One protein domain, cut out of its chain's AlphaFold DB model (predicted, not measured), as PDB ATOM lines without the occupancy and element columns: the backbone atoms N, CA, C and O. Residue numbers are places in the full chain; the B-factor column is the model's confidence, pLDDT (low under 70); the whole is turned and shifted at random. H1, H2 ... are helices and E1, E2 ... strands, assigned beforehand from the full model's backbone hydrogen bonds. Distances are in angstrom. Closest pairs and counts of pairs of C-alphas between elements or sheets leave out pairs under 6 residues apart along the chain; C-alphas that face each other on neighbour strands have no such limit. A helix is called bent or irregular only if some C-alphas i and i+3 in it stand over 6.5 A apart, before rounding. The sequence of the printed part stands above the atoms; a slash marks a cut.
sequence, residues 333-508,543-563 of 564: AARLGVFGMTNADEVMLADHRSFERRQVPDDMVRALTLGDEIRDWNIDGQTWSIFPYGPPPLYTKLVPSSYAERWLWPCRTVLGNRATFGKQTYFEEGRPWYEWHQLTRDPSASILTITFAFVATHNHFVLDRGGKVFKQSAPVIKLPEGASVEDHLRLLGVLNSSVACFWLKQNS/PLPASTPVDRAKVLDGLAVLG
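AT A GLANCE: This is residues 333 to 508 and 543 to 563 of the 564 residues of an uncharacterized protein of Mycobacterium sp. ENV421 (UniProt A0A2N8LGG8). Two small sheets follow one another along an oblong body, with helices toward its two ends and long loops running between: the sheet E1, E7, E5, E6 has H4 packed on it with H5 and H6 beyond, and the sheet E2, E4, E3 has H2 on it, with H1 and H3 at that end. The printed part has 197 residues with six named helices and seven named strands, in the order E1 H1 E2 H2 E3 E4 H3 E5 E6 E7 H4 H5 H6. Both sheets are antiparallel, and the class is mixed, helices and strands, with under half of the residues in named elements. The whole is compact, with a radius of gyration of the C-alphas of 18.2 A and spans of 53 by 37 by 33 A.

IN THESE COORDINATES: E1, residues 335 to 337, begins at C-alpha 335 (312.315, 339.823, 135.232). Then come H1, 345 to 348, E2, 349 to 351, H2, 352 to 357, E3, 365 to 369, 12.8 A long, and E4, 383 to 386. H3, residues 402 to 416, measures 17.9 A and is irregular: C-alphas 410 and 413 are 7.8 A apart. E5, 449 to 452, E6, 461 to 464, and E7, 476 to 478, precede H4, 485 to 495, 15.2 A, and H5, 498 to 507, 14.2 A. H6, residues 551 to 562, 16.5 A, ends at C-alpha 562 (313.377, 353.426, 110.458).

HOW THE PARTS SIT: E1 pairs with E7, N 337 and O 476 being 2.9 A apart; E7 pairs with E5, N 477 to O 450 at 2.8 A; the hairpin E5 and E6 has N 464 and O 449 at 2.8 A. H4 makes two layers, helix on one face of this sheet: its height over the sheet is 9.4 A, and it runs along the strands, at 13 degrees to E5 on the local plane. H6 touches H4 with residues 552 to 557 alone, about perpendicular at 78 degrees; the closest C-alphas, of Gly 493 and Ala 553, are 4.8 A apart. E2, H2 and E3 form a split strand-helix-strand unit, two strands of one sheet joined through a helix, with E4 between them in the sheet, and its crossover is right-handed. N 384 and O 350 are 2.9 A apart, and N 368 and O 383 2.8 A. H1 only just touches H3, with 3 pairs of C-alphas within 8 A, the closest being Val 347 and Leu 408 at 6.9 A. Every O i to N i+4 pair is within hydrogen-bond range in H2, H5 and H6, but 7 of 11 in H3 and 6 of 7 in H4; H1 is too short for such a pair.

THE WHOLE: The C-alphas farthest apart, of Pro 410 and Ala 546, are 54.9 A apart. Residues 509 to 542 are not printed, and C-alphas 508 and 543 are 14.3 A apart across the cut. Long links join E3 to E4, E4 to H3, H3 to E5 and E6 to E7. Mean pLDDT of the printed part is 93.6; residue 563 alone is under 70.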
ATOM      1  N   ALA A 333     306.353 338.031 132.923       95.62
ATOM      2  CA  ALA A 333     307.756 338.425 132.875       95.62
ATOM      3  C   ALA A 333     308.652 337.470 133.681       95.62
ATOM      4  O   ALA A 333     308.332 337.103 134.805       95.62
ATOM      5  N   ALA A 334     309.830 337.141 133.147       95.44
ATOM      6  CA  ALA A 334     310.886 336.481 133.919       95.44
ATOM      7  C   ALA A 334     311.630 337.473 134.831       95.44
ATOM      8  O   ALA A 334     312.183 337.086 135.860       95.44
ATOM      9  N   ARG A 335     311.654 338.763 134.462       93.12
ATOM     10  CA  ARG A 335     312.315 339.823 135.232       93.12
ATOM     11  C   ARG A 335     311.609 341.168 135.077       93.12
ATOM     12  O   ARG A 335     311.338 341.592 133.959       93.12
ATOM     13  N   LEU A 336     311.404 341.865 136.197       94.94
ATOM     14  CA  LEU A 336     310.890 343.240 136.271       94.94
ATOM     15  C   LEU A 336     311.729 344.074 137.248       94.94
ATOM     16  O   LEU A 336     311.912 343.657 138.392       94.94
ATOM     17  N   GLY A 337     312.243 345.236 136.833       94.19
ATOM     18  CA  GLY A 337     312.910 346.213 137.710       94.19
ATOM     19  C   GLY A 337     314.295 346.666 137.234       94.19
ATOM     20  O   GLY A 337     314.599 346.622 136.051       94.19
ATOM     21  N   VAL A 338     315.144 347.146 138.150       94.50
ATOM     22  CA  VAL A 338     316.460 347.725 137.805       94.50
ATOM     23  C   VAL A 338     317.399 346.678 137.198       94.50
ATOM     24  O   VAL A 338     317.578 345.613 137.784       94.50
ATOM     25  N   PHE A 339     318.038 347.007 136.071       94.81
ATOM     26  CA  PHE A 339     319.072 346.186 135.426       94.81
ATOM     27  C   PHE A 339     320.378 346.176 136.241       94.81
ATOM     28  O   PHE A 339     320.843 345.123 136.692       94.81
ATOM     29  N   GLY A 340     320.933 347.365 136.492       93.81
ATOM     30  CA  GLY A 340     322.140 347.560 137.286       93.81
ATOM     31  C   GLY A 340     322.308 348.996 137.782       93.81
ATOM     32  O   GLY A 340     321.551 349.902 137.428       93.81
ATOM     33  N   MET A 341     323.307 349.192 138.638       94.88
ATOM     34  CA  MET A 341     323.671 350.472 139.237       94.88
ATOM     35  C   MET A 341     325.191 350.609 139.264       94.88
ATOM     36  O   MET A 341     325.878 349.740 139.790       94.88
ATOM     37  N   THR A 342     325.721 351.716 138.762       94.19
ATOM     38  CA  THR A 342     327.148 352.079 138.831       94.19
ATOM     39  C   THR A 342     327.553 352.670 140.184       94.19
ATOM     40  O   THR A 342     328.634 352.360 140.672       94.19
ATOM     41  N   ASN A 343     326.703 353.506 140.798       92.25
ATOM     42  CA  ASN A 343     326.978 354.312 142.005       92.25
ATOM     43  C   ASN A 343     328.351 355.020 141.977       92.25
ATOM     44  O   ASN A 343     329.070 355.030 142.974       92.25
ATOM     45  N   ALA A 344     328.744 355.535 140.807       94.56
ATOM     46  CA  ALA A 344     330.029 356.199 140.556       94.56
ATOM     47  C   ALA A 344     329.992 356.922 139.200       94.56
ATOM     48  O   ALA A 344     330.860 356.734 138.349       94.56
ATOM     49  N   ASP A 345     328.902 357.641 138.945       94.38
ATOM     50  CA  ASP A 345     328.500 357.959 137.575       94.38
ATOM     51  C   ASP A 345     329.512 358.887 136.885       94.38
ATOM     52  O   ASP A 345     329.849 358.657 135.732       94.38
ATOM     53  N   GLU A 346     330.116 359.803 137.646       93.00
ATOM     54  CA  GLU A 346     331.173 360.747 137.242       93.00
ATOM     55  C   GLU A 346     332.437 360.110 136.626       93.00
ATOM     56  O   GLU A 346     333.204 360.801 135.960       93.00
ATOM     57  N   VAL A 347     332.684 358.814 136.857       94.00
ATOM     58  CA  VAL A 347     333.836 358.074 136.295       94.00
ATOM     59  C   VAL A 347     333.420 356.844 135.487       94.00
ATOM     60  O   VAL A 347     334.148 356.406 134.593       94.00
ATOM     61  N   MET A 348     332.252 356.269 135.783       95.75
ATOM     62  CA  MET A 348     331.741 355.107 135.059       95.75
ATOM     63  C   MET A 348     331.076 355.475 133.737       95.75
ATOM     64  O   MET A 348     331.022 354.604 132.871       95.75
ATOM     65  N   LEU A 349     330.537 356.691 133.594       96.06
ATOM     66  CA  LEU A 349     329.810 357.154 132.410       96.06
ATOM     67  C   LEU A 349     330.622 358.217 131.654       96.06
ATOM     68  O   LEU A 349     331.235 359.087 132.268       96.06
ATOM     69  N   ALA A 350     330.589 358.160 130.325       95.69
ATOM     70  CA  ALA A 350     331.103 359.196 129.427       95.69
ATOM     71  C   ALA A 350     330.452 359.066 128.036       95.69
ATOM     72  O   ALA A 350     329.715 358.117 127.773       95.69
ATOM     73  N   ASP A 351     330.746 359.992 127.124       95.06
ATOM     74  CA  ASP A 351     330.485 359.794 125.696       95.06
ATOM     75  C   ASP A 351     331.474 358.777 125.085       95.06
ATOM     76  O   ASP A 351     332.605 358.629 125.558       95.06
ATOM     77  N   HIS A 352     331.084 358.112 123.989       94.88
ATOM     78  CA  HIS A 352     331.932 357.109 123.325       94.88
ATOM     79  C   HIS A 352     333.317 357.653 122.934       94.88
ATOM     80  O   HIS A 352     334.341 357.007 123.160       94.88
ATOM     81  N   ARG A 353     333.373 358.889 122.418       95.94
ATOM     82  CA  ARG A 353     334.607 359.505 121.903       95.94
ATOM     83  C   ARG A 353     335.598 359.849 123.012       95.94
ATOM     84  O   ARG A 353     336.782 360.062 122.740       95.94
ATOM     85  N   SER A 354     335.153 359.949 124.262       95.94
ATOM     86  CA  SER A 354     336.036 360.090 125.422       95.94
ATOM     87  C   SER A 354     336.708 358.768 125.799       95.94
ATOM     88  O   SER A 354     337.893 358.783 126.151       95.94
ATOM     89  N   PHE A 355     336.020 357.631 125.638       96.31
ATOM     90  CA  PHE A 355     336.611 356.297 125.788       96.31
ATOM     91  C   PHE A 355     337.588 355.970 124.645       96.31
ATOM     92  O   PHE A 355     338.742 355.632 124.924       96.31
ATOM     93  N   GLU A 356     337.192 356.193 123.385       96.06
ATOM     94  CA  GLU A 356     338.049 356.034 122.192       96.06
ATOM     95  C   GLU A 356     339.368 356.818 122.322       96.06
ATOM     96  O   GLU A 356     340.458 356.278 122.132       96.06
ATOM     97  N   ARG A 357     339.293 358.098 122.719       96.00
ATOM     98  CA  ARG A 357     340.462 358.988 122.882       96.00
ATOM     99  C   ARG A 357     341.421 358.532 123.982       96.00
ATOM    100  O   ARG A 357     342.594 358.898 123.967       96.00
ATOM    101  N   ARG A 358     340.933 357.752 124.948       95.12
ATOM    102  CA  ARG A 358     341.739 357.109 125.999       95.12
ATOM    103  C   ARG A 358     342.078 355.651 125.672       95.12
ATOM    104  O   ARG A 358     342.697 354.987 126.500       95.12
ATOM    105  N   GLN A 359     341.733 355.200 124.463       96.50
ATOM    106  CA  GLN A 359     341.982 353.863 123.926       96.50
ATOM    107  C   GLN A 359     341.401 352.752 124.816       96.50
ATOM    108  O   GLN A 359     341.945 351.650 124.880       96.50
ATOM    109  N   VAL A 360     340.304 353.045 125.525       96.50
ATOM    110  CA  VAL A 360     339.553 352.034 126.275       96.50
ATOM    111  C   VAL A 360     338.895 351.098 125.252       96.50
ATOM    112  O   VAL A 360     338.155 351.596 124.410       96.50
ATOM    113  N   PRO A 361     339.160 349.778 125.288       93.88
ATOM    114  CA  PRO A 361     338.641 348.850 124.287       93.88
ATOM    115  C   PRO A 361     337.116 348.706 124.298       93.88
ATOM    116  O   PRO A 361     336.495 348.697 125.362       93.88
ATOM    117  N   ASP A 362     336.542 348.487 123.116       91.31
ATOM    118  CA  ASP A 362     335.099 348.329 122.889       91.31
ATOM    119  C   ASP A 362     334.481 347.166 123.686       91.31
ATOM    120  O   ASP A 362     333.310 347.204 124.057       91.31
ATOM    121  N   ASP A 363     335.248 346.120 124.014       91.00
ATOM    122  CA  ASP A 363     334.764 345.012 124.844       91.00
ATOM    123  C   ASP A 363     334.552 345.413 126.318       91.00
ATOM    124  O   ASP A 363     333.734 344.781 126.990       91.00
ATOM    125  N   MET A 364     335.188 346.502 126.769       94.44
ATOM    126  CA  MET A 364     335.100 347.085 128.116       94.44
ATOM    127  C   MET A 364     334.090 348.238 128.237       94.44
ATOM    128  O   MET A 364     333.936 348.776 129.336       94.44
ATOM    129  N   VAL A 365     333.402 348.632 127.158       95.56
ATOM    130  CA  VAL A 365     332.382 349.700 127.169       95.56
ATOM    131  C   VAL A 365     331.054 349.247 126.565       95.56
ATOM    132  O   VAL A 365     331.005 348.434 125.644       95.56
ATOM    133  N   ARG A 366     329.934 349.765 127.071       95.50
ATOM    134  CA  ARG A 366     328.594 349.529 126.500       95.50
ATOM    135  C   ARG A 366     327.791 350.820 126.466       95.50
ATOM    136  O   ARG A 366     327.914 351.639 127.377       95.50
ATOM    137  N   ALA A 367     326.937 350.960 125.456       95.75
ATOM    138  CA  ALA A 367     325.918 352.000 125.423       95.75
ATOM    139  C   ALA A 367     324.990 351.828 126.636       95.75
ATOM    140  O   ALA A 367     324.466 350.735 126.869       95.75
ATOM    141  N   LEU A 368     324.829 352.891 127.419       96.69
ATOM    142  CA  LEU A 368     324.034 352.920 128.637       96.69
ATOM    143  C   LEU A 368     322.785 353.759 128.395       96.69
ATOM    144  O   LEU A 368     322.901 354.946 128.137       96.69
ATOM    145  N   THR A 369     321.608 353.171 128.572       96.94
ATOM    146  CA  THR A 369     320.343 353.900 128.486       96.94
ATOM    147  C   THR A 369     319.963 354.528 129.828       96.94
ATOM    148  O   THR A 369     319.933 353.850 130.866       96.94
ATOM    149  N   LEU A 370     319.629 355.817 129.792       95.81
ATOM    150  CA  LEU A 370     319.048 356.616 130.869       95.81
ATOM    151  C   LEU A 370     317.530 356.798 130.662       95.81
ATOM    152  O   LEU A 370     317.012 356.692 129.557       95.81
ATOM    153  N   GLY A 371     316.780 357.061 131.736       94.56
ATOM    154  CA  GLY A 371     315.310 357.167 131.683       94.56
ATOM    155  C   GLY A 371     314.744 358.372 130.924       94.56
ATOM    156  O   GLY A 371     313.572 358.385 130.549       94.56
ATOM    157  N   ASP A 372     315.543 359.411 130.729       93.81
ATOM    158  CA  ASP A 372     315.230 360.602 129.943       93.81
ATOM    159  C   ASP A 372     315.471 360.410 128.438       93.81
ATOM    160  O   ASP A 372     314.737 361.002 127.651       93.81
ATOM    161  N   GLU A 373     316.372 359.500 128.058       95.00
ATOM    162  CA  GLU A 373     316.660 359.082 126.672       95.00
ATOM    163  C   GLU A 373     315.556 358.181 126.059       95.00
ATOM    164  O   GLU A 373     315.547 357.935 124.855       95.00
ATOM    165  N   ILE A 374     314.611 357.673 126.867       95.88
ATOM    166  CA  ILE A 374     313.540 356.747 126.437       95.88
ATOM    167  C   ILE A 374     312.247 357.515 126.135       95.88
ATOM    168  O   ILE A 374     311.492 357.833 127.060       95.88
ATOM    169  N   ARG A 375     311.934 357.787 124.866       93.50
ATOM    170  CA  ARG A 375     310.701 358.485 124.449       93.50
ATOM    171  C   ARG A 375     310.132 357.880 123.171       93.50
ATOM    172  O   ARG A 375     310.871 357.382 122.338       93.50
ATOM    173  N   ASP A 376     308.810 357.927 123.038       87.88
ATOM    174  CA  ASP A 376     308.077 357.709 121.782       87.88
ATOM    175  C   ASP A 376     308.552 356.507 120.942       87.88
ATOM    176  O   ASP A 376     308.853 356.626 119.760       87.88
ATOM    177  N   TRP A 377     308.582 355.327 121.576       93.12
ATOM    178  CA  TRP A 377     309.008 354.044 120.986       93.12
ATOM    179  C   TRP A 377     310.503 353.949 120.619       93.12
ATOM    180  O   TRP A 377     310.914 352.954 120.027       93.12
ATOM    181  N   ASN A 378     311.326 354.912 121.042       92.69
ATOM    182  CA  ASN A 378     312.749 355.000 120.732       92.69
ATOM    183  C   ASN A 378     313.656 355.251 121.962       92.69
ATOM    184  O   ASN A 378     313.224 355.731 123.012       92.69
ATOM    185  N   ILE A 379     314.942 354.922 121.811       93.25
ATOM    186  CA  ILE A 379     316.024 355.275 122.736       93.25
ATOM    187  C   ILE A 379     317.002 356.183 121.981       93.25
ATOM    188  O   ILE A 379     317.781 355.686 121.169       93.25
ATOM    189  N   ASP A 380     316.993 357.483 122.280       91.00
ATOM    190  CA  ASP A 380     317.979 358.442 121.763       91.00
ATOM    191  C   ASP A 380     318.953 358.820 122.883       91.00
ATOM    192  O   ASP A 380     318.667 359.667 123.731       91.00
ATOM    193  N   GLY A 381     320.082 358.113 122.925       87.56
ATOM    194  CA  GLY A 381     321.074 358.223 123.987       87.56
ATOM    195  C   GLY A 381     322.497 358.126 123.457       87.56
ATOM    196  O   GLY A 381     322.832 357.229 122.681       87.56
ATOM    197  N   GLN A 382     323.351 359.044 123.907       89.88
ATOM    198  CA  GLN A 382     324.787 359.070 123.586       89.88
ATOM    199  C   GLN A 382     325.657 358.682 124.791       89.88
ATOM    200  O   GLN A 382     326.887 358.760 124.730       89.88
ATOM    201  N   THR A 383     325.023 358.253 125.883       95.25
ATOM    202  CA  THR A 383     325.681 357.839 127.117       95.25
ATOM    203  C   THR A 383     326.283 356.440 126.965       95.25
ATOM    204  O   THR A 383     325.624 355.487 126.554       95.25
ATOM    205  N   TRP A 384     327.554 356.292 127.326       96.94
ATOM    206  CA  TRP A 384     328.251 355.009 127.405       96.94
ATOM    207  C   TRP A 384     328.788 354.796 128.813       96.94
ATOM    208  O   TRP A 384     328.979 355.745 129.575       96.94
ATOM    209  N   SER A 385     329.052 353.542 129.167       97.06
ATOM    210  CA  SER A 385     329.649 353.197 130.450       97.06
ATOM    211  C   SER A 385     330.768 352.175 130.318       97.06
ATOM    212  O   SER A 385     330.667 351.238 129.524       97.06
ATOM    213  N   ILE A 386     331.795 352.320 131.161       96.50
ATOM    214  CA  ILE A 386     332.712 351.228 131.500       96.50
ATOM    215  C   ILE A 386     331.875 350.051 132.013       96.50
ATOM    216  O   ILE A 386     331.149 350.162 133.003       96.50
ATOM    217  N   PHE A 387     331.997 348.905 131.355       95.81
ATOM    218  CA  PHE A 387     331.220 347.704 131.627       95.81
ATOM    219  C   PHE A 387     332.139 346.473 131.534       95.81
ATOM    220  O   PHE A 387     332.208 345.835 130.484       95.81
ATOM    221  N   PRO A 388     332.869 346.126 132.616       94.50
ATOM    222  CA  PRO A 388     333.871 345.057 132.627       94.50
ATOM    223  C   PRO A 388     333.204 343.675 132.759       94.50
ATOM    224  O   PRO A 388     333.495 342.894 133.670       94.50
ATOM    225  N   TYR A 389     332.259 343.387 131.864       94.94
ATOM    226  CA  TYR A 389     331.476 342.161 131.851       94.94
ATOM    227  C   TYR A 389     331.270 341.637 130.424       94.94
ATOM    228  O   TYR A 389     331.078 342.398 129.473       94.94
ATOM    229  N   GLY A 390     331.274 340.310 130.299       91.75
ATOM    230  CA  GLY A 390     331.020 339.583 129.062       91.75
ATOM    231  C   GLY A 390     329.575 339.709 128.552       91.75
ATOM    232  O   GLY A 390     328.776 340.480 129.091       91.75
ATOM    233  N   PRO A 391     329.216 338.951 127.504       90.12
ATOM    234  CA  PRO A 391     327.918 339.066 126.847       90.12
ATOM    235  C   PRO A 391     326.724 338.676 127.749       90.12
ATOM    236  O   PRO A 391     326.883 337.949 128.741       90.12
ATOM    237  N   PRO A 392     325.506 339.142 127.405       88.62
ATOM    238  CA  PRO A 392     324.267 338.674 128.024       88.62
ATOM    239  C   PRO A 392     324.020 337.175 127.754       88.62
ATOM    240  O   PRO A 392     324.552 336.637 126.784       88.62
ATOM    241  N   PRO A 393     323.185 336.497 128.566       86.94
ATOM    242  CA  PRO A 393     322.560 336.983 129.804       86.94
ATOM    243  C   PRO A 393     323.464 336.839 131.046       86.94
ATOM    244  O   PRO A 393     323.094 337.273 132.137       86.94
ATOM    245  N   LEU A 394     324.637 336.208 130.898       87.19
ATOM    246  CA  LEU A 394     325.491 335.796 132.017       87.19
ATOM    247  C   LEU A 394     326.350 336.925 132.595       87.19
ATOM    248  O   LEU A 394     326.650 336.888 133.789       87.19
ATOM    249  N   TYR A 395     326.770 337.906 131.786       92.31
ATOM    250  CA  TYR A 395     327.613 339.031 132.219       92.31
ATOM    251  C   TYR A 395     328.781 338.578 133.118       92.31
ATOM    252  O   TYR A 395     328.929 339.006 134.272       92.31
ATOM    253  N   THR A 396     329.570 337.620 132.626       91.69
ATOM    254  CA  THR A 396     330.757 337.095 133.318       91.69
ATOM    255  C   THR A 396     331.748 338.225 133.588       91.69
ATOM    256  O   THR A 396     331.905 339.114 132.761       91.69
ATOM    257  N   LYS A 397     332.389 338.243 134.761       92.19
ATOM    258  CA  LYS A 397     333.339 339.313 135.110       92.19
ATOM    259  C   LYS A 397     334.563 339.253 134.192       92.19
ATOM    260  O   LYS A 397     335.133 338.176 134.025       92.19
ATOM    261  N   LEU A 398     334.970 340.395 133.648       91.44
ATOM    262  CA  LEU A 398     336.208 340.549 132.887       91.44
ATOM    263  C   LEU A 398     337.255 341.276 133.738       91.44
ATOM    264  O   LEU A 398     336.919 342.101 134.588       91.44
ATOM    265  N   VAL A 399     338.531 340.980 133.493       90.38
ATOM    266  CA  VAL A 399     339.642 341.761 134.052       90.38
ATOM    267  C   VAL A 399     339.839 342.995 133.162       90.38
ATOM    268  O   VAL A 399     339.969 342.821 131.949       90.38
ATOM    269  N   PRO A 400     339.869 344.227 133.708       90.94
ATOM    270  CA  PRO A 400     340.104 345.430 132.920       90.94
ATOM    271  C   PRO A 400     341.417 345.361 132.138       90.94
ATOM    272  O   PRO A 400     342.449 344.942 132.661       90.94
ATOM    273  N   SER A 401     341.390 345.827 130.890       90.00
ATOM    274  CA  SER A 401     342.612 346.037 130.110       90.00
ATOM    275  C   SER A 401     343.464 347.162 130.713       90.00
ATOM    276  O   SER A 401     342.956 348.029 131.423       90.00
ATOM    277  N   SER A 402     344.751 347.234 130.360       93.75
ATOM    278  CA  SER A 402     345.648 348.301 130.842       93.75
ATOM    279  C   SER A 402     345.215 349.720 130.433       93.75
ATOM    280  O   SER A 402     345.692 350.702 130.999       93.75
ATOM    281  N   TYR A 403     344.333 349.858 129.438       95.12
ATOM    282  CA  TYR A 403     343.723 351.131 129.046       95.12
ATOM    283  C   TYR A 403     342.478 351.446 129.889       95.12
ATOM    284  O   TYR A 403     342.364 352.556 130.407       95.12
ATOM    285  N   ALA A 404     341.599 350.460 130.108       94.06
ATOM    286  CA  ALA A 404     340.451 350.595 131.009       94.06
ATOM    287  C   ALA A 404     340.895 350.860 132.462       94.06
ATOM    288  O   ALA A 404     340.335 351.718 133.140       94.06
ATOM    289  N   GLU A 405     341.962 350.202 132.922       94.25
ATOM    290  CA  GLU A 405     342.569 350.489 134.222       94.25
ATOM    291  C   GLU A 405     343.121 351.919 134.274       94.25
ATOM    292  O   GLU A 405     342.805 352.640 135.213       94.25
ATOM    293  N   ARG A 406     343.848 352.392 133.249       95.50
ATOM    294  CA  ARG A 406     344.327 353.789 133.183       95.50
ATOM    295  C   ARG A 406     343.205 354.833 133.181       95.50
ATOM    296  O   ARG A 406     343.429 355.935 133.678       95.50
ATOM    297  N   TRP A 407     342.024 354.515 132.647       96.00
ATOM    298  CA  TRP A 407     340.836 355.370 132.769       96.00
ATOM    299  C   TRP A 407     340.350 355.455 134.222       96.00
ATOM    300  O   TRP A 407     340.161 356.548 134.748       96.00
ATOM    301  N   LEU A 408     340.185 354.305 134.881       96.00
ATOM    302  CA  LEU A 408     339.594 354.203 136.219       96.00
ATOM    303  C   LEU A 408     340.565 354.538 137.368       96.00
ATOM    304  O   LEU A 408     340.128 354.935 138.450       96.00
ATOM    305  N   TRP A 409     341.873 354.365 137.158       95.94
ATOM    306  CA  TRP A 409     342.913 354.444 138.189       95.94
ATOM    307  C   TRP A 409     342.928 355.752 139.000       95.94
ATOM    308  O   TRP A 409     343.030 355.657 140.226       95.94
ATOM    309  N   PRO A 410     342.760 356.956 138.408       96.44
ATOM    310  CA  PRO A 410     342.698 358.206 139.175       96.44
ATOM    311  C   PRO A 410     341.594 358.209 140.243       96.44
ATOM    312  O   PRO A 410     341.743 358.830 141.292       96.44
ATOM    313  N   CYS A 411     340.510 357.466 140.009       96.44
ATOM    314  CA  CYS A 411     339.382 357.339 140.923       96.44
ATOM    315  C   CYS A 411     339.432 356.060 141.773       96.44
ATOM    316  O   CYS A 411     338.500 355.832 142.544       96.44
ATOM    317  N   ARG A 412     340.489 355.234 141.690       96.50
ATOM    318  CA  ARG A 412     340.595 353.936 142.390       96.50
ATOM    319  C   ARG A 412     340.261 354.030 143.876       96.50
ATOM    320  O   ARG A 412     339.517 353.198 144.386       96.50
ATOM    321  N   THR A 413     340.791 355.035 144.570       96.19
ATOM    322  CA  THR A 413     340.551 355.229 146.009       96.19
ATOM    323  C   THR A 413     339.095 355.585 146.309       96.19
ATOM    324  O   THR A 413     338.544 355.083 147.282       96.19
ATOM    325  N   VAL A 414     338.446 356.396 145.470       95.56
ATOM    326  CA  VAL A 414     337.021 356.739 145.618       95.56
ATOM    327  C   VAL A 414     336.153 355.518 145.316       95.56
ATOM    328  O   VAL A 414     335.310 355.140 146.122       95.56
ATOM    329  N   LEU A 415     336.417 354.851 144.191       96.00
ATOM    330  CA  LEU A 415     335.712 353.656 143.729       96.00
ATOM    331  C   LEU A 415     335.809 352.487 144.718       96.00
ATOM    332  O   LEU A 415     334.819 351.786 144.933       96.00
ATOM    333  N   GLY A 416     336.971 352.293 145.340       96.12
ATOM    334  CA  GLY A 416     337.180 351.270 146.361       96.12
ATOM    335  C   GLY A 416     336.556 351.601 147.719       96.12
ATOM    336  O   GLY A 416     336.139 350.685 148.418       96.12
ATOM    337  N   ASN A 417     336.411 352.886 148.065       95.06
ATOM    338  CA  ASN A 417     335.762 353.345 149.301       95.06
ATOM    339  C   ASN A 417     334.240 353.568 149.167       95.06
ATOM    340  O   ASN A 417     333.612 354.130 150.064       95.06
ATOM    341  N   ARG A 418     333.610 353.131 148.068       93.50
ATOM    342  CA  ARG A 418     332.147 353.203 147.913       93.50
ATOM    343  C   ARG A 418     331.461 352.318 148.952       93.50
ATOM    344  O   ARG A 418     331.632 351.103 148.923       93.50
ATOM    345  N   ALA A 419     330.649 352.912 149.823       91.00
ATOM    346  CA  ALA A 419     329.869 352.164 150.804       91.00
ATOM    347  C   ALA A 419     328.863 351.220 150.121       91.00
ATOM    348  O   ALA A 419     328.157 351.618 149.192       91.00
ATOM    349  N   THR A 420     328.790 349.978 150.589       90.25
ATOM    350  CA  THR A 420     327.852 348.941 150.150       90.25
ATOM    351  C   THR A 420     326.610 348.895 151.037       90.25
ATOM    352  O   THR A 420     326.513 349.575 152.061       90.25
ATOM    353  N   PHE A 421     325.652 348.037 150.685       81.94
ATOM    354  CA  PHE A 421     324.491 347.754 151.537       81.94
ATOM    355  C   PHE A 421     324.872 347.105 152.881       81.94
ATOM    356  O   PHE A 421     324.119 347.244 153.842       81.94
ATOM    357  N   GLY A 422     326.047 346.469 152.974       83.88
ATOM    358  CA  GLY A 422     326.625 345.976 154.230       83.88
ATOM    359  C   GLY A 422     327.255 347.070 155.103       83.88
ATOM    360  O   GLY A 422     327.723 346.771 156.196       83.88
ATOM    361  N   LYS A 423     327.262 348.334 154.644       84.31
ATOM    362  CA  LYS A 423     327.968 349.483 155.247       84.31
ATOM    363  C   LYS A 423     329.498 349.337 155.300       84.31
ATOM    364  O   LYS A 423     330.149 350.117 155.988       84.31
ATOM    365  N   GLN A 424     330.054 348.387 154.554       91.81
ATOM    366  CA  GLN A 424     331.489 348.252 154.302       91.81
ATOM    367  C   GLN A 424     331.842 348.889 152.953       91.81
ATOM    368  O   GLN A 424     330.964 349.310 152.199       91.81
ATOM    369  N   THR A 425     333.125 348.973 152.635       95.06
ATOM    370  CA  THR A 425     333.653 349.438 151.348       95.06
ATOM    371  C   THR A 425     334.046 348.273 150.433       95.06
ATOM    372  O   THR A 425     334.168 347.130 150.870       95.06
ATOM    373  N   TYR A 426     334.299 348.544 149.147       95.50
ATOM    374  CA  TYR A 426     334.755 347.515 148.197       95.50
ATOM    375  C   TYR A 426     336.122 346.959 148.602       95.50
ATOM    376  O   TYR A 426     336.359 345.765 148.437       95.50
ATOM    377  N   PHE A 427     337.006 347.798 149.151       96.69
ATOM    378  CA  PHE A 427     338.297 347.342 149.666       96.69
ATOM    379  C   PHE A 427     338.153 346.440 150.900       96.69
ATOM    380  O   PHE A 427     338.815 345.407 150.952       96.69
ATOM    381  N   GLU A 428     337.280 346.779 151.852       95.94
ATOM    382  CA  GLU A 428     337.025 345.948 153.042       95.94
ATOM    383  C   GLU A 428     336.341 344.616 152.693       95.94
ATOM    384  O   GLU A 428     336.678 343.587 153.270       95.94
ATOM    385  N   GLU A 429     335.431 344.609 151.713       93.62
ATOM    386  CA  GLU A 429     334.790 343.390 151.192       93.62
ATOM    387  C   GLU A 429     335.703 342.564 150.262       93.62
ATOM    388  O   GLU A 429     335.287 341.517 149.763       93.62
ATOM    389  N   GLY A 430     336.923 343.027 149.954       92.62
ATOM    390  CA  GLY A 430     337.816 342.381 148.982       92.62
ATOM    391  C   GLY A 430     337.268 342.359 147.545       92.62
ATOM    392  O   GLY A 430     337.723 341.573 146.710       92.62
ATOM    393  N   ARG A 431     336.280 343.204 147.231       92.06
ATOM    394  CA  ARG A 431     335.647 343.279 145.911       92.06
ATOM    395  C   ARG A 431     336.518 344.047 144.916       92.06
ATOM    396  O   ARG A 431     337.131 345.054 145.277       92.06
ATOM    397  N   PRO A 432     336.511 343.663 143.626       93.56
ATOM    398  CA  PRO A 432     337.149 344.461 142.592       93.56
ATOM    399  C   PRO A 432     336.528 345.862 142.521       93.56
ATOM    400  O   PRO A 432     335.356 346.045 142.194       93.56
ATOM    401  N   TRP A 433     337.337 346.862 142.861       94.25
ATOM    402  CA  TRP A 433     336.941 348.264 143.030       94.25
ATOM    403  C   TRP A 433     336.327 348.894 141.769       94.25
ATOM    404  O   TRP A 433     335.548 349.837 141.882       94.25
ATOM    405  N   TYR A 434     336.647 348.358 140.590       93.94
ATOM    406  CA  TYR A 434     336.159 348.782 139.275       93.94
ATOM    407  C   TYR A 434     334.793 348.197 138.878       93.94
ATOM    408  O   TYR A 434     334.298 348.489 137.792       93.94
ATOM    409  N   GLU A 435     334.172 347.351 139.701       93.31
ATOM    410  CA  GLU A 435     332.861 346.788 139.369       93.31
ATOM    411  C   GLU A 435     331.740 347.835 139.424       93.31
ATOM    412  O   GLU A 435     331.785 348.822 140.174       93.31
ATOM    413  N   TRP A 436     330.682 347.576 138.653       94.69
ATOM    414  CA  TRP A 436     329.377 348.167 138.910       94.69
ATOM    415  C   TRP A 436     328.899 347.785 140.310       94.69
ATOM    416  O   TRP A 436     329.198 346.709 140.833       94.69
ATOM    417  N   HIS A 437     328.128 348.678 140.915       94.06
ATOM    418  CA  HIS A 437     327.694 348.513 142.287       94.06
ATOM    419  C   HIS A 437     326.704 347.355 142.462       94.06
ATOM    420  O   HIS A 437     326.827 346.550 143.390       94.06
ATOM    421  N   GLN A 438     325.761 347.256 141.525       92.19
ATOM    422  CA  GLN A 438     324.876 346.114 141.321       92.19
ATOM    423  C   GLN A 438     324.753 345.827 139.824       92.19
ATOM    424  O   GLN A 438     324.676 346.750 139.014       92.19
ATOM    425  N   LEU A 439     324.668 344.550 139.469       92.75
ATOM    426  CA  LEU A 439     324.303 344.085 138.137       92.75
ATOM    427  C   LEU A 439     323.514 342.788 138.307       92.75
ATOM    428  O   LEU A 439     324.028 341.839 138.903       92.75
ATOM    429  N   THR A 440     322.275 342.751 137.820       90.19
ATOM    430  CA  THR A 440     321.486 341.514 137.862       90.19
ATOM    431  C   THR A 440     321.866 340.617 136.690       90.19
ATOM    432  O   THR A 440     322.085 341.096 135.579       90.19
ATOM    433  N   ARG A 441     321.951 339.311 136.945       90.19
ATOM    434  CA  ARG A 441     322.141 338.274 135.928       90.19
ATOM    435  C   ARG A 441     320.865 337.456 135.859       90.19
ATOM    436  O   ARG A 441     320.440 336.931 136.884       90.19
ATOM    437  N   ASP A 442     320.288 337.346 134.671       87.81
ATOM    438  CA  ASP A 442     318.990 336.702 134.453       87.81
ATOM    439  C   ASP A 442     319.169 335.552 133.435       87.81
ATOM    440  O   ASP A 442     318.791 335.704 132.275       87.81
ATOM    441  N   PRO A 443     319.819 334.426 133.805       88.12
ATOM    442  CA  PRO A 443     320.234 333.392 132.850       88.12
ATOM    443  C   PRO A 443     319.072 332.704 132.117       88.12
ATOM    444  O   PRO A 443     319.292 332.169 131.041       88.12
ATOM    445  N   SER A 444     317.862 332.733 132.683       89.81
ATOM    446  CA  SER A 444     316.628 332.148 132.138       89.81
ATOM    447  C   SER A 444     315.696 333.172 131.464       89.81
ATOM    448  O   SER A 444     314.514 332.894 131.243       89.81
ATOM    449  N   ALA A 445     316.191 334.378 131.180       93.00
ATOM    450  CA  ALA A 445     315.427 335.452 130.550       93.00
ATOM    451  C   ALA A 445     315.919 335.732 129.123       93.00
ATOM    452  O   ALA A 445     317.097 335.559 128.806       93.00
ATOM    453  N   SER A 446     315.018 336.216 128.266       93.75
ATOM    454  CA  SER A 446     315.370 336.649 126.914       93.75
ATOM    455  C   SER A 446     316.399 337.787 126.932       93.75
ATOM    456  O   SER A 446     316.421 338.626 127.838       93.75
ATOM    457  N   ILE A 447     317.246 337.831 125.899       92.94
ATOM    458  CA  ILE A 447     318.144 338.968 125.644       92.94
ATOM    459  C   ILE A 447     317.373 340.199 125.145       92.94
ATOM    460  O   ILE A 447     317.818 341.327 125.352       92.94
ATOM    461  N   LEU A 448     316.206 339.980 124.528       95.69
ATOM    462  CA  LEU A 448     315.271 341.038 124.164       95.69
ATOM    463  C   LEU A 448     314.739 341.678 125.446       95.69
ATOM    464  O   LEU A 448     314.313 340.987 126.372       95.69
ATOM    465  N   THR A 449     314.792 343.004 125.508       95.94
ATOM    466  CA  THR A 449     314.520 343.748 126.736       95.94
ATOM    467  C   THR A 449     313.563 344.888 126.433       95.94
ATOM    468  O   THR A 449     313.877 345.763 125.632       95.94
ATOM    469  N   ILE A 450     312.406 344.925 127.094       97.75
ATOM    470  CA  ILE A 450     311.574 346.131 127.092       97.75
ATOM    471  C   ILE A 450     312.083 347.029 128.223       97.75
ATOM    472  O   ILE A 450     312.076 346.624 129.383       97.75
ATOM    473  N   THR A 451     312.533 348.238 127.904       97.69
ATOM    474  CA  THR A 451     312.924 349.255 128.893       97.69
ATOM    475  C   THR A 451     311.903 350.387 128.939       97.69
ATOM    476  O   THR A 451     311.086 350.527 128.027       97.69
ATOM    477  N   PHE A 452     311.907 351.173 130.016       97.69
ATOM    478  CA  PHE A 452     310.988 352.293 130.193       97.69
ATOM    479  C   PHE A 452     311.556 353.407 131.070       97.69
ATOM    480  O   PHE A 452     312.467 353.190 131.866       97.69
ATOM    481  N   ALA A 453     310.995 354.608 130.954       96.75
ATOM    482  CA  ALA A 453     311.363 355.739 131.802       96.75
ATOM    483  C   ALA A 453     310.868 355.548 133.253       96.75
ATOM    484  O   ALA A 453     309.666 355.460 133.495       96.75
ATOM    485  N   PHE A 454     311.778 355.538 134.237       95.12
ATOM    486  CA  PHE A 454     311.437 355.419 135.668       95.12
ATOM    487  C   PHE A 454     310.635 356.616 136.201       95.12
ATOM    488  O   PHE A 454     309.778 356.453 137.068       95.12
ATOM    489  N   VAL A 455     310.922 357.825 135.703       93.50
ATOM    490  CA  VAL A 455     310.178 359.048 136.033       93.50
ATOM    491  C   VAL A 455     309.824 359.788 134.748       93.50
ATOM    492  O   VAL A 455     310.709 360.292 134.058       93.50
ATOM    493  N   ALA A 456     308.530 359.871 134.444       93.56
ATOM    494  CA  ALA A 456     307.999 360.561 133.271       93.56
ATOM    495  C   ALA A 456     306.550 361.028 133.503       93.56
ATOM    496  O   ALA A 456     305.902 360.616 134.466       93.56
ATOM    497  N   THR A 457     306.036 361.901 132.632       91.38
ATOM    498  CA  THR A 457     304.619 362.317 132.647       91.38
ATOM    499  C   THR A 457     303.694 361.272 132.022       91.38
ATOM    500  O   THR A 457     302.513 361.218 132.360       91.38
ATOM    501  N   HIS A 458     304.231 360.427 131.139       93.19
ATOM    502  CA  HIS A 458     303.522 359.366 130.429       93.19
ATOM    503  C   HIS A 458     304.354 358.079 130.408       93.19
ATOM    504  O   HIS A 458     305.556 358.074 130.675       93.19
ATOM    505  N   ASN A 459     303.688 356.972 130.100       94.75
ATOM    506  CA  ASN A 459     304.292 355.676 129.845       94.75
ATOM    507  C   ASN A 459     305.084 355.697 128.531       94.75
ATOM    508  O   ASN A 459     304.500 355.751 127.454       94.75
ATOM    509  N   HIS A 460     306.409 355.597 128.633       96.19
ATOM    510  CA  HIS A 460     307.299 355.405 127.489       96.19
ATOM    511  C   HIS A 460     308.019 354.067 127.652       96.19
ATOM    512  O   HIS A 460     308.981 353.975 128.415       96.19
ATOM    513  N   PHE A 461     307.530 353.033 126.967       97.56
ATOM    514  CA  PHE A 461     308.156 351.714 126.874       97.56
ATOM    515  C   PHE A 461     308.766 351.522 125.481       97.56
ATOM    516  O   PHE A 461     308.179 351.946 124.482       97.56
ATOM    517  N   VAL A 462     309.920 350.858 125.404       97.31
ATOM    518  CA  VAL A 462     310.667 350.619 124.154       97.31
ATOM    519  C   VAL A 462     311.276 349.222 124.154       97.31
ATOM    520  O   VAL A 462     311.777 348.773 125.183       97.31
ATOM    521  N   LEU A 463     311.258 348.537 123.007       97.31
ATOM    522  CA  LEU A 463     311.935 347.253 122.816       97.31
ATOM    523  C   LEU A 463     313.389 347.458 122.368       97.31
ATOM    524  O   LEU A 463     313.661 347.738 121.199       97.31
ATOM    525  N   ASP A 464     314.330 347.222 123.278       95.06
ATOM    526  CA  ASP A 464     315.730 347.035 122.926       95.06
ATOM    527  C   ASP A 464     315.982 345.596 122.448       95.06
ATOM    528  O   ASP A 464     315.580 344.608 123.074       95.06
ATOM    529  N   ARG A 465     316.668 345.487 121.310       92.56
ATOM    530  CA  ARG A 465     316.982 344.215 120.640       92.56
ATOM    531  C   ARG A 465     318.318 343.610 121.094       92.56
ATOM    532  O   ARG A 465     318.766 342.624 120.513       92.56
ATOM    533  N   GLY A 466     318.930 344.170 122.137       86.25
ATOM    534  CA  GLY A 466     320.217 343.770 122.688       86.25
ATOM    535  C   GLY A 466     321.337 344.770 122.386       86.25
ATOM    536  O   GLY A 466     321.230 345.652 121.536       86.25
ATOM    537  N   GLY A 467     322.454 344.597 123.095       83.69
ATOM    538  CA  GLY A 467     323.675 345.400 122.945       83.69
ATOM    539  C   GLY A 467     323.785 346.587 123.909       83.69
ATOM    540  O   GLY A 467     324.904 346.989 124.229       83.69
ATOM    541  N   LYS A 468     322.663 347.096 124.434       93.25
ATOM    542  CA  LYS A 468     322.645 348.152 125.459       93.25
ATOM    543  C   LYS A 468     322.620 347.584 126.882       93.25
ATOM    544  O   LYS A 468     322.262 346.428 127.118       93.25
ATOM    545  N   VAL A 469     323.000 348.423 127.839       95.38
ATOM    546  CA  VAL A 469     322.824 348.213 129.284       95.38
ATOM    547  C   VAL A 469     321.993 349.359 129.854       95.38
ATOM    548  O   VAL A 469     321.926 350.425 129.253       95.38
ATOM    549  N   PHE A 470     321.347 349.167 131.006       96.38
ATOM    550  CA  PHE A 470     320.340 350.121 131.488       96.38
ATOM    551  C   PHE A 470     320.630 350.609 132.907       96.38
ATOM    552  O   PHE A 470     321.030 349.841 133.791       96.38
ATOM    553  N   LYS A 471     320.422 351.908 133.122       95.31
ATOM    554  CA  LYS A 471     320.578 352.590 134.408       95.31
ATOM    555  C   LYS A 471     319.366 352.341 135.312       95.31
ATOM    556  O   LYS A 471     318.306 351.945 134.841       95.31
ATOM    557  N   GLN A 472     319.443 352.654 136.609       94.12
ATOM    558  CA  GLN A 472     318.260 352.570 137.481       94.12
ATOM    559  C   GLN A 472     317.116 353.533 137.097       94.12
ATOM    560  O   GLN A 472     315.987 353.320 137.523       94.12
ATOM    561  N   SER A 473     317.396 354.568 136.293       95.50
ATOM    562  CA  SER A 473     316.381 355.440 135.684       95.50
ATOM    563  C   SER A 473     315.689 354.818 134.461       95.50
ATOM    564  O   SER A 473     314.659 355.332 134.037       95.50
ATOM    565  N   ALA A 474     316.214 353.708 133.937       96.94
ATOM    566  CA  ALA A 474     315.709 352.951 132.796       96.94
ATOM    567  C   ALA A 474     315.475 351.478 133.204       96.94
ATOM    568  O   ALA A 474     316.280 350.603 132.874       96.94
ATOM    569  N   PRO A 475     314.437 351.147 133.997       97.06
ATOM    570  CA  PRO A 475     314.233 349.781 134.447       97.06
ATOM    571  C   PRO A 475     313.838 348.882 133.266       97.06
ATOM    572  O   PRO A 475     313.494 349.347 132.177       97.06
ATOM    573  N   VAL A 476     313.921 347.573 133.482       97.00
ATOM    574  CA  VAL A 476     313.763 346.562 132.437       97.00
ATOM    575  C   VAL A 476     312.655 345.568 132.754       97.00
ATOM    576  O   VAL A 476     312.405 345.209 133.909       97.00
ATOM    577  N   ILE A 477     312.027 345.102 131.684       97.75
ATOM    578  CA  ILE A 477     311.118 343.970 131.603       97.75
ATOM    579  C   ILE A 477     311.781 342.962 130.661       97.75
ATOM    580  O   ILE A 477     312.046 343.282 129.499       97.75
ATOM    581  N   LYS A 478     312.027 341.742 131.139       96.19
ATOM    582  CA  LYS A 478     312.449 340.622 130.291       96.19
ATOM    583  C   LYS A 478     311.422 339.507 130.369       96.19
ATOM    584  O   LYS A 478     310.986 339.127 131.461       96.19
ATOM    585  N   LEU A 479     311.053 338.975 129.212       96.94
ATOM    586  CA  LEU A 479     310.252 337.759 129.113       96.94
ATOM    587  C   LEU A 479     311.142 336.515 129.333       96.94
ATOM    588  O   LEU A 479     312.372 336.641 129.299       96.94
ATOM    589  N   PRO A 480     310.558 335.328 129.581       96.81
ATOM    590  CA  PRO A 480     311.307 334.075 129.645       96.81
ATOM    591  C   PRO A 480     312.176 333.822 128.407       96.81
ATOM    592  O   PRO A 480     311.910 334.338 127.317       96.81
ATOM    593  N   GLU A 481     313.219 333.013 128.578       94.88
ATOM    594  CA  GLU A 481     314.020 332.490 127.471       94.88
ATOM    595  C   GLU A 481     313.126 331.874 126.373       94.88
ATOM    596  O   GLU A 481     312.105 331.247 126.650       94.88
ATOM    597  N   GLY A 482     313.488 332.103 125.108       93.69
ATOM    598  CA  GLY A 482     312.712 331.659 123.944       93.69
ATOM    599  C   GLY A 482     311.542 332.568 123.534       93.69
ATOM    600  O   GLY A 482     311.015 332.389 122.438       93.69
ATOM    601  N   ALA A 483     311.158 333.570 124.337       96.50
ATOM    602  CA  ALA A 483     310.113 334.527 123.960       96.50
ATOM    603  C   ALA A 483     310.491 335.330 122.699       96.50
ATOM    604  O   ALA A 483     311.566 335.939 122.626       96.50
ATOM    605  N   SER A 484     309.590 335.359 121.716       96.56
ATOM    606  CA  SER A 484     309.844 335.915 120.384       96.56
ATOM    607  C   SER A 484     309.798 337.447 120.353       96.56
ATOM    608  O   SER A 484     309.251 338.089 121.251       96.56
ATOM    609  N   VAL A 485     310.300 338.064 119.275       96.62
ATOM    610  CA  VAL A 485     310.094 339.507 119.023       96.62
ATOM    611  C   VAL A 485     308.600 339.851 119.008       96.62
ATOM    612  O   VAL A 485     308.205 340.896 119.517       96.62
ATOM    613  N   GLU A 486     307.746 338.959 118.495       96.81
ATOM    614  CA  GLU A 486     306.302 339.192 118.474       96.81
ATOM    615  C   GLU A 486     305.697 339.239 119.886       96.81
ATOM    616  O   GLU A 486     304.874 340.112 120.160       96.81
ATOM    617  N   ASP A 487     306.137 338.375 120.805       96.50
ATOM    618  CA  ASP A 487     305.685 338.386 122.204       96.50
ATOM    619  C   ASP A 487     306.014 339.704 122.907       96.50
ATOM    620  O   ASP A 487     305.184 340.246 123.644       96.50
ATOM    621  N   HIS A 488     307.205 340.242 122.635       97.44
ATOM    622  CA  HIS A 488     307.630 341.537 123.150       97.44
ATOM    623  C   HIS A 488     306.791 342.672 122.548       97.44
ATOM    624  O   HIS A 488     306.286 343.505 123.296       97.44
ATOM    625  N   LEU A 489     306.551 342.679 121.232       97.44
ATOM    626  CA  LEU A 489     305.721 343.702 120.579       97.44
ATOM    627  C   LEU A 489     304.252 343.661 121.034       97.44
ATOM    628  O   LEU A 489     303.637 344.712 121.214       97.44
ATOM    629  N   ARG A 490     303.696 342.468 121.291       96.38
ATOM    630  CA  ARG A 490     302.352 342.296 121.874       96.38
ATOM    631  C   ARG A 490     302.241 342.956 123.242       96.38
ATOM    632  O   ARG A 490     301.256 343.639 123.511       96.38
ATOM    633  N   LEU A 491     303.245 342.767 124.096       96.75
ATOM    634  CA  LEU A 491     303.294 343.405 125.408       96.75
ATOM    635  C   LEU A 491     303.533 344.922 125.292       96.75
ATOM    636  O   LEU A 491     302.819 345.701 125.921       96.75
ATOM    637  N   LEU A 492     304.473 345.344 124.444       96.56
ATOM    638  CA  LEU A 492     304.821 346.746 124.201       96.56
ATOM    639  C   LEU A 492     303.608 347.583 123.761       96.56
ATOM    640  O   LEU A 492     303.391 348.679 124.276       96.56
ATOM    641  N   GLY A 493     302.767 347.038 122.874       95.75
ATOM    642  CA  GLY A 493     301.529 347.683 122.430       95.75
ATOM    643  C   GLY A 493     300.512 347.931 123.546       95.75
ATOM    644  O   GLY A 493     299.849 348.966 123.543       95.75
ATOM    645  N   VAL A 494     300.410 347.025 124.526       95.44
ATOM    646  CA  VAL A 494     299.566 347.240 125.716       95.44
ATOM    647  C   VAL A 494     300.202 348.273 126.640       95.44
ATOM    648  O   VAL A 494     299.515 349.188 127.096       95.44
ATOM    649  N   LEU A 495     301.506 348.155 126.901       96.56
ATOM    650  CA  LEU A 495     302.223 349.012 127.848       96.56
ATOM    651  C   LEU A 495     302.295 350.480 127.418       96.56
ATOM    652  O   LEU A 495     302.293 351.345 128.288       96.56
ATOM    653  N   ASN A 496     302.272 350.768 126.115       96.06
ATOM    654  CA  ASN A 496     302.188 352.124 125.555       96.06
ATOM    655  C   ASN A 496     300.737 352.608 125.302       96.06
ATOM    656  O   ASN A 496     300.524 353.593 124.599       96.06
ATOM    657  N   SER A 497     299.714 351.936 125.848       94.81
ATOM    658  CA  SER A 497     298.312 352.370 125.716       94.81
ATOM    659  C   SER A 497     297.914 353.452 126.732       94.81
ATOM    660  O   SER A 497     298.497 353.566 127.813       94.81
ATOM    661  N   SER A 498     296.862 354.221 126.433       94.69
ATOM    662  CA  SER A 498     296.282 355.192 127.377       94.69
ATOM    663  C   SER A 498     295.671 354.527 128.618       94.69
ATOM    664  O   SER A 498     295.743 355.092 129.705       94.69
ATOM    665  N   VAL A 499     295.135 353.307 128.487       94.81
ATOM    666  CA  VAL A 499     294.614 352.512 129.615       94.81
ATOM    667  C   VAL A 499     295.749 352.087 130.551       94.81
ATOM    668  O   VAL A 499     295.608 352.197 131.768       94.81
ATOM    669  N   ALA A 500     296.902 351.685 130.003       95.50
ATOM    670  CA  ALA A 500     298.100 351.425 130.801       95.50
ATOM    671  C   ALA A 500     298.620 352.701 131.479       95.50
ATOM    672  O   ALA A 500     298.949 352.665 132.660       95.50
ATOM    673  N   CYS A 501     298.624 353.842 130.776       95.19
ATOM    674  CA  CYS A 501     298.980 355.144 131.350       95.19
ATOM    675  C   CYS A 501     298.098 355.494 132.553       95.19
ATOM    676  O   CYS A 501     298.601 355.818 133.627       95.19
ATOM    677  N   PHE A 502     296.778 355.385 132.376       94.00
ATOM    678  CA  PHE A 502     295.786 355.614 133.418       94.00
ATOM    679  C   PHE A 502     296.038 354.702 134.621       94.00
ATOM    680  O   PHE A 502     296.245 355.203 135.724       94.00
ATOM    681  N   TRP A 503     296.111 353.384 134.411       94.94
ATOM    682  CA  TRP A 503     296.349 352.427 135.492       94.94
ATOM    683  C   TRP A 503     297.660 352.712 136.231       94.94
ATOM    684  O   TRP A 503     297.691 352.703 137.460       94.94
ATOM    685  N   LEU A 504     298.735 353.033 135.504       94.38
ATOM    686  CA  LEU A 504     300.015 353.393 136.106       94.38
ATOM    687  C   LEU A 504     299.896 354.667 136.948       94.38
ATOM    688  O   LEU A 504     300.310 354.651 138.099       94.38
ATOM    689  N   LYS A 505     299.260 355.738 136.459       91.25
ATOM    690  CA  LYS A 505     299.014 356.952 137.265       91.25
ATOM    691  C   LYS A 505     298.143 356.680 138.497       91.25
ATOM    692  O   LYS A 505     298.357 357.298 139.537       91.25
ATOM    693  N   GLN A 506     297.223 355.719 138.415       88.75
ATOM    694  CA  GLN A 506     296.411 355.263 139.546       88.75
ATOM    695  C   GLN A 506     297.173 354.378 140.554       88.75
ATOM    696  O   GLN A 506     296.705 354.241 141.680       88.75
ATOM    697  N   ASN A 507     298.345 353.821 140.228       90.56
ATOM    698  CA  ASN A 507     299.099 352.919 141.123       90.56
ATOM    699  C   ASN A 507     300.530 353.396 141.450       90.56
ATOM    700  O   ASN A 507     301.165 352.874 142.366       90.56
ATOM    701  N   SER A 508     301.034 354.415 140.755       89.06
ATOM    702  CA  SER A 508     302.349 355.025 140.965       89.06
ATOM    703  C   SER A 508     302.294 356.278 141.835       89.06
ATOM    704  O   SER A 508     301.298 356.996 141.896       89.06
ATOM    705  N   PRO A 543     297.473 344.581 135.166       96.38
ATOM    706  CA  PRO A 543     296.545 343.625 134.579       96.38
ATOM    707  C   PRO A 543     296.740 343.519 133.064       96.38
ATOM    708  O   PRO A 543     296.668 344.510 132.336       96.38
ATOM    709  N   LEU A 544     296.938 342.297 132.568       95.94
ATOM    710  CA  LEU A 544     297.022 342.015 131.138       95.94
ATOM    711  C   LEU A 544     295.675 341.489 130.599       95.94
ATOM    712  O   LEU A 544     295.096 340.566 131.189       95.94
ATOM    713  N   PRO A 545     295.182 342.038 129.470       93.25
ATOM    714  CA  PRO A 545     293.947 341.589 128.837       93.25
ATOM    715  C   PRO A 545     294.126 340.247 128.113       93.25
ATOM    716  O   PRO A 545     295.226 339.896 127.680       93.25
ATOM    717  N   ALA A 546     293.008 339.549 127.895       89.06
ATOM    718  CA  ALA A 546     292.956 338.259 127.199       89.06
ATOM    719  C   ALA A 546     293.564 338.285 125.784       89.06
ATOM    720  O   ALA A 546     294.120 337.291 125.320       89.06
ATOM    721  N   SER A 547     293.447 339.416 125.081       87.81
ATOM    722  CA  SER A 547     293.982 339.605 123.736       87.81
ATOM    723  C   SER A 547     294.962 340.774 123.698       87.81
ATOM    724  O   SER A 547     294.734 341.840 124.266       87.81
ATOM    725  N   THR A 548     296.081 340.567 123.004       89.94
ATOM    726  CA  THR A 548     297.135 341.573 122.822       89.94
ATOM    727  C   THR A 548     297.445 341.697 121.324       89.94
ATOM    728  O   THR A 548     298.313 340.984 120.816       89.94
ATOM    729  N   PRO A 549     296.669 342.501 120.563       91.94
ATOM    730  CA  PRO A 549     296.860 342.668 119.122       91.94
ATOM    731  C   PRO A 549     298.232 343.267 118.807       91.94
ATOM    732  O   PRO A 549     298.672 344.197 119.479       91.94
ATOM    733  N   VAL A 550     298.907 342.744 117.781       95.62
ATOM    734  CA  VAL A 550     300.320 343.069 117.529       95.62
ATOM    735  C   VAL A 550     300.547 344.030 116.365       95.62
ATOM    736  O   VAL A 550     301.586 344.679 116.302       95.62
ATOM    737  N   ASP A 551     299.584 344.163 115.453       95.81
ATOM    738  CA  ASP A 551     299.814 344.805 114.152       95.81
ATOM    739  C   ASP A 551     300.150 346.294 114.287       95.81
ATOM    740  O   ASP A 551     301.113 346.773 113.694       95.81
ATOM    741  N   ARG A 552     299.432 347.016 115.160       93.38
ATOM    742  CA  ARG A 552     299.746 348.421 115.473       93.38
ATOM    743  C   ARG A 552     301.112 348.572 116.144       93.38
ATOM    744  O   ARG A 552     301.841 349.496 115.811       93.38
ATOM    745  N   ALA A 553     301.467 347.663 117.054       94.56
ATOM    746  CA  ALA A 553     302.752 347.706 117.746       94.56
ATOM    747  C   ALA A 553     303.925 347.439 116.789       94.56
ATOM    748  O   ALA A 553     304.909 348.165 116.840       94.56
ATOM    749  N   LYS A 554     303.786 346.472 115.868       95.62
ATOM    750  CA  LYS A 554     304.747 346.212 114.778       95.62
ATOM    751  C   LYS A 554     304.962 347.436 113.891       95.62
ATOM    752  O   LYS A 554     306.099 347.735 113.552       95.62
ATOM    753  N   VAL A 555     303.888 348.137 113.516       95.44
ATOM    754  CA  VAL A 555     303.994 349.347 112.682       95.44
ATOM    755  C   VAL A 555     304.683 350.487 113.438       95.44
ATOM    756  O   VAL A 555     305.573 351.113 112.877       95.44
ATOM    757  N   LEU A 556     304.321 350.740 114.701       93.56
ATOM    758  CA  LEU A 556     304.918 351.819 115.501       93.56
ATOM    759  C   LEU A 556     306.406 351.581 115.795       93.56
ATOM    760  O   LEU A 556     307.219 352.464 115.547       93.56
ATOM    761  N   ASP A 557     306.770 350.380 116.251       93.75
ATOM    762  CA  ASP A 557     308.167 349.978 116.458       93.75
ATOM    763  C   ASP A 557     308.969 349.997 115.142       93.75
ATOM    764  O   ASP A 557     310.078 350.522 115.108       93.75
ATOM    765  N   GLY A 558     308.390 349.523 114.032       93.12
ATOM    766  CA  GLY A 558     309.028 349.593 112.716       93.12
ATOM    767  C   GLY A 558     309.296 351.027 112.246       93.12
ATOM    768  O   GLY A 558     310.374 351.304 111.727       93.12
ATOM    769  N   LEU A 559     308.353 351.952 112.456       92.94
ATOM    770  CA  LEU A 559     308.531 353.372 112.130       92.94
ATOM    771  C   LEU A 559     309.580 354.049 113.021       92.94
ATOM    772  O   LEU A 559     310.377 354.830 112.509       92.94
ATOM    773  N   ALA A 560     309.615 353.730 114.319       89.06
ATOM    774  CA  ALA A 560     310.619 354.258 115.243       89.06
ATOM    775  C   ALA A 560     312.041 353.798 114.872       89.06
ATOM    776  O   ALA A 560     312.969 354.601 114.875       89.06
ATOM    777  N   VAL A 561     312.206 352.530 114.476       84.25
ATOM    778  CA  VAL A 561     313.503 351.970 114.052       84.25
ATOM    779  C   VAL A 561     313.969 352.513 112.694       84.25
ATOM    780  O   VAL A 561     315.170 352.618 112.478       84.25
ATOM    781  N   LEU A 562     313.053 352.865 111.783       72.62
ATOM    782  CA  LEU A 562     313.377 353.426 110.458       72.62
ATOM    783  C   LEU A 562     313.617 354.949 110.458       72.62
ATOM    784  O   LEU A 562     313.976 355.503 109.421       72.62
ATOM    785  N   GLY A 563     313.374 355.632 111.581       57.50
ATOM    786  CA  GLY A 563     313.576 357.079 111.733       57.50
ATOM    787  C   GLY A 563     315.018 357.505 112.039       57.50
ATOM    788  O   GLY A 563     315.262 358.703 112.187       57.50
TER     789      GLY A 563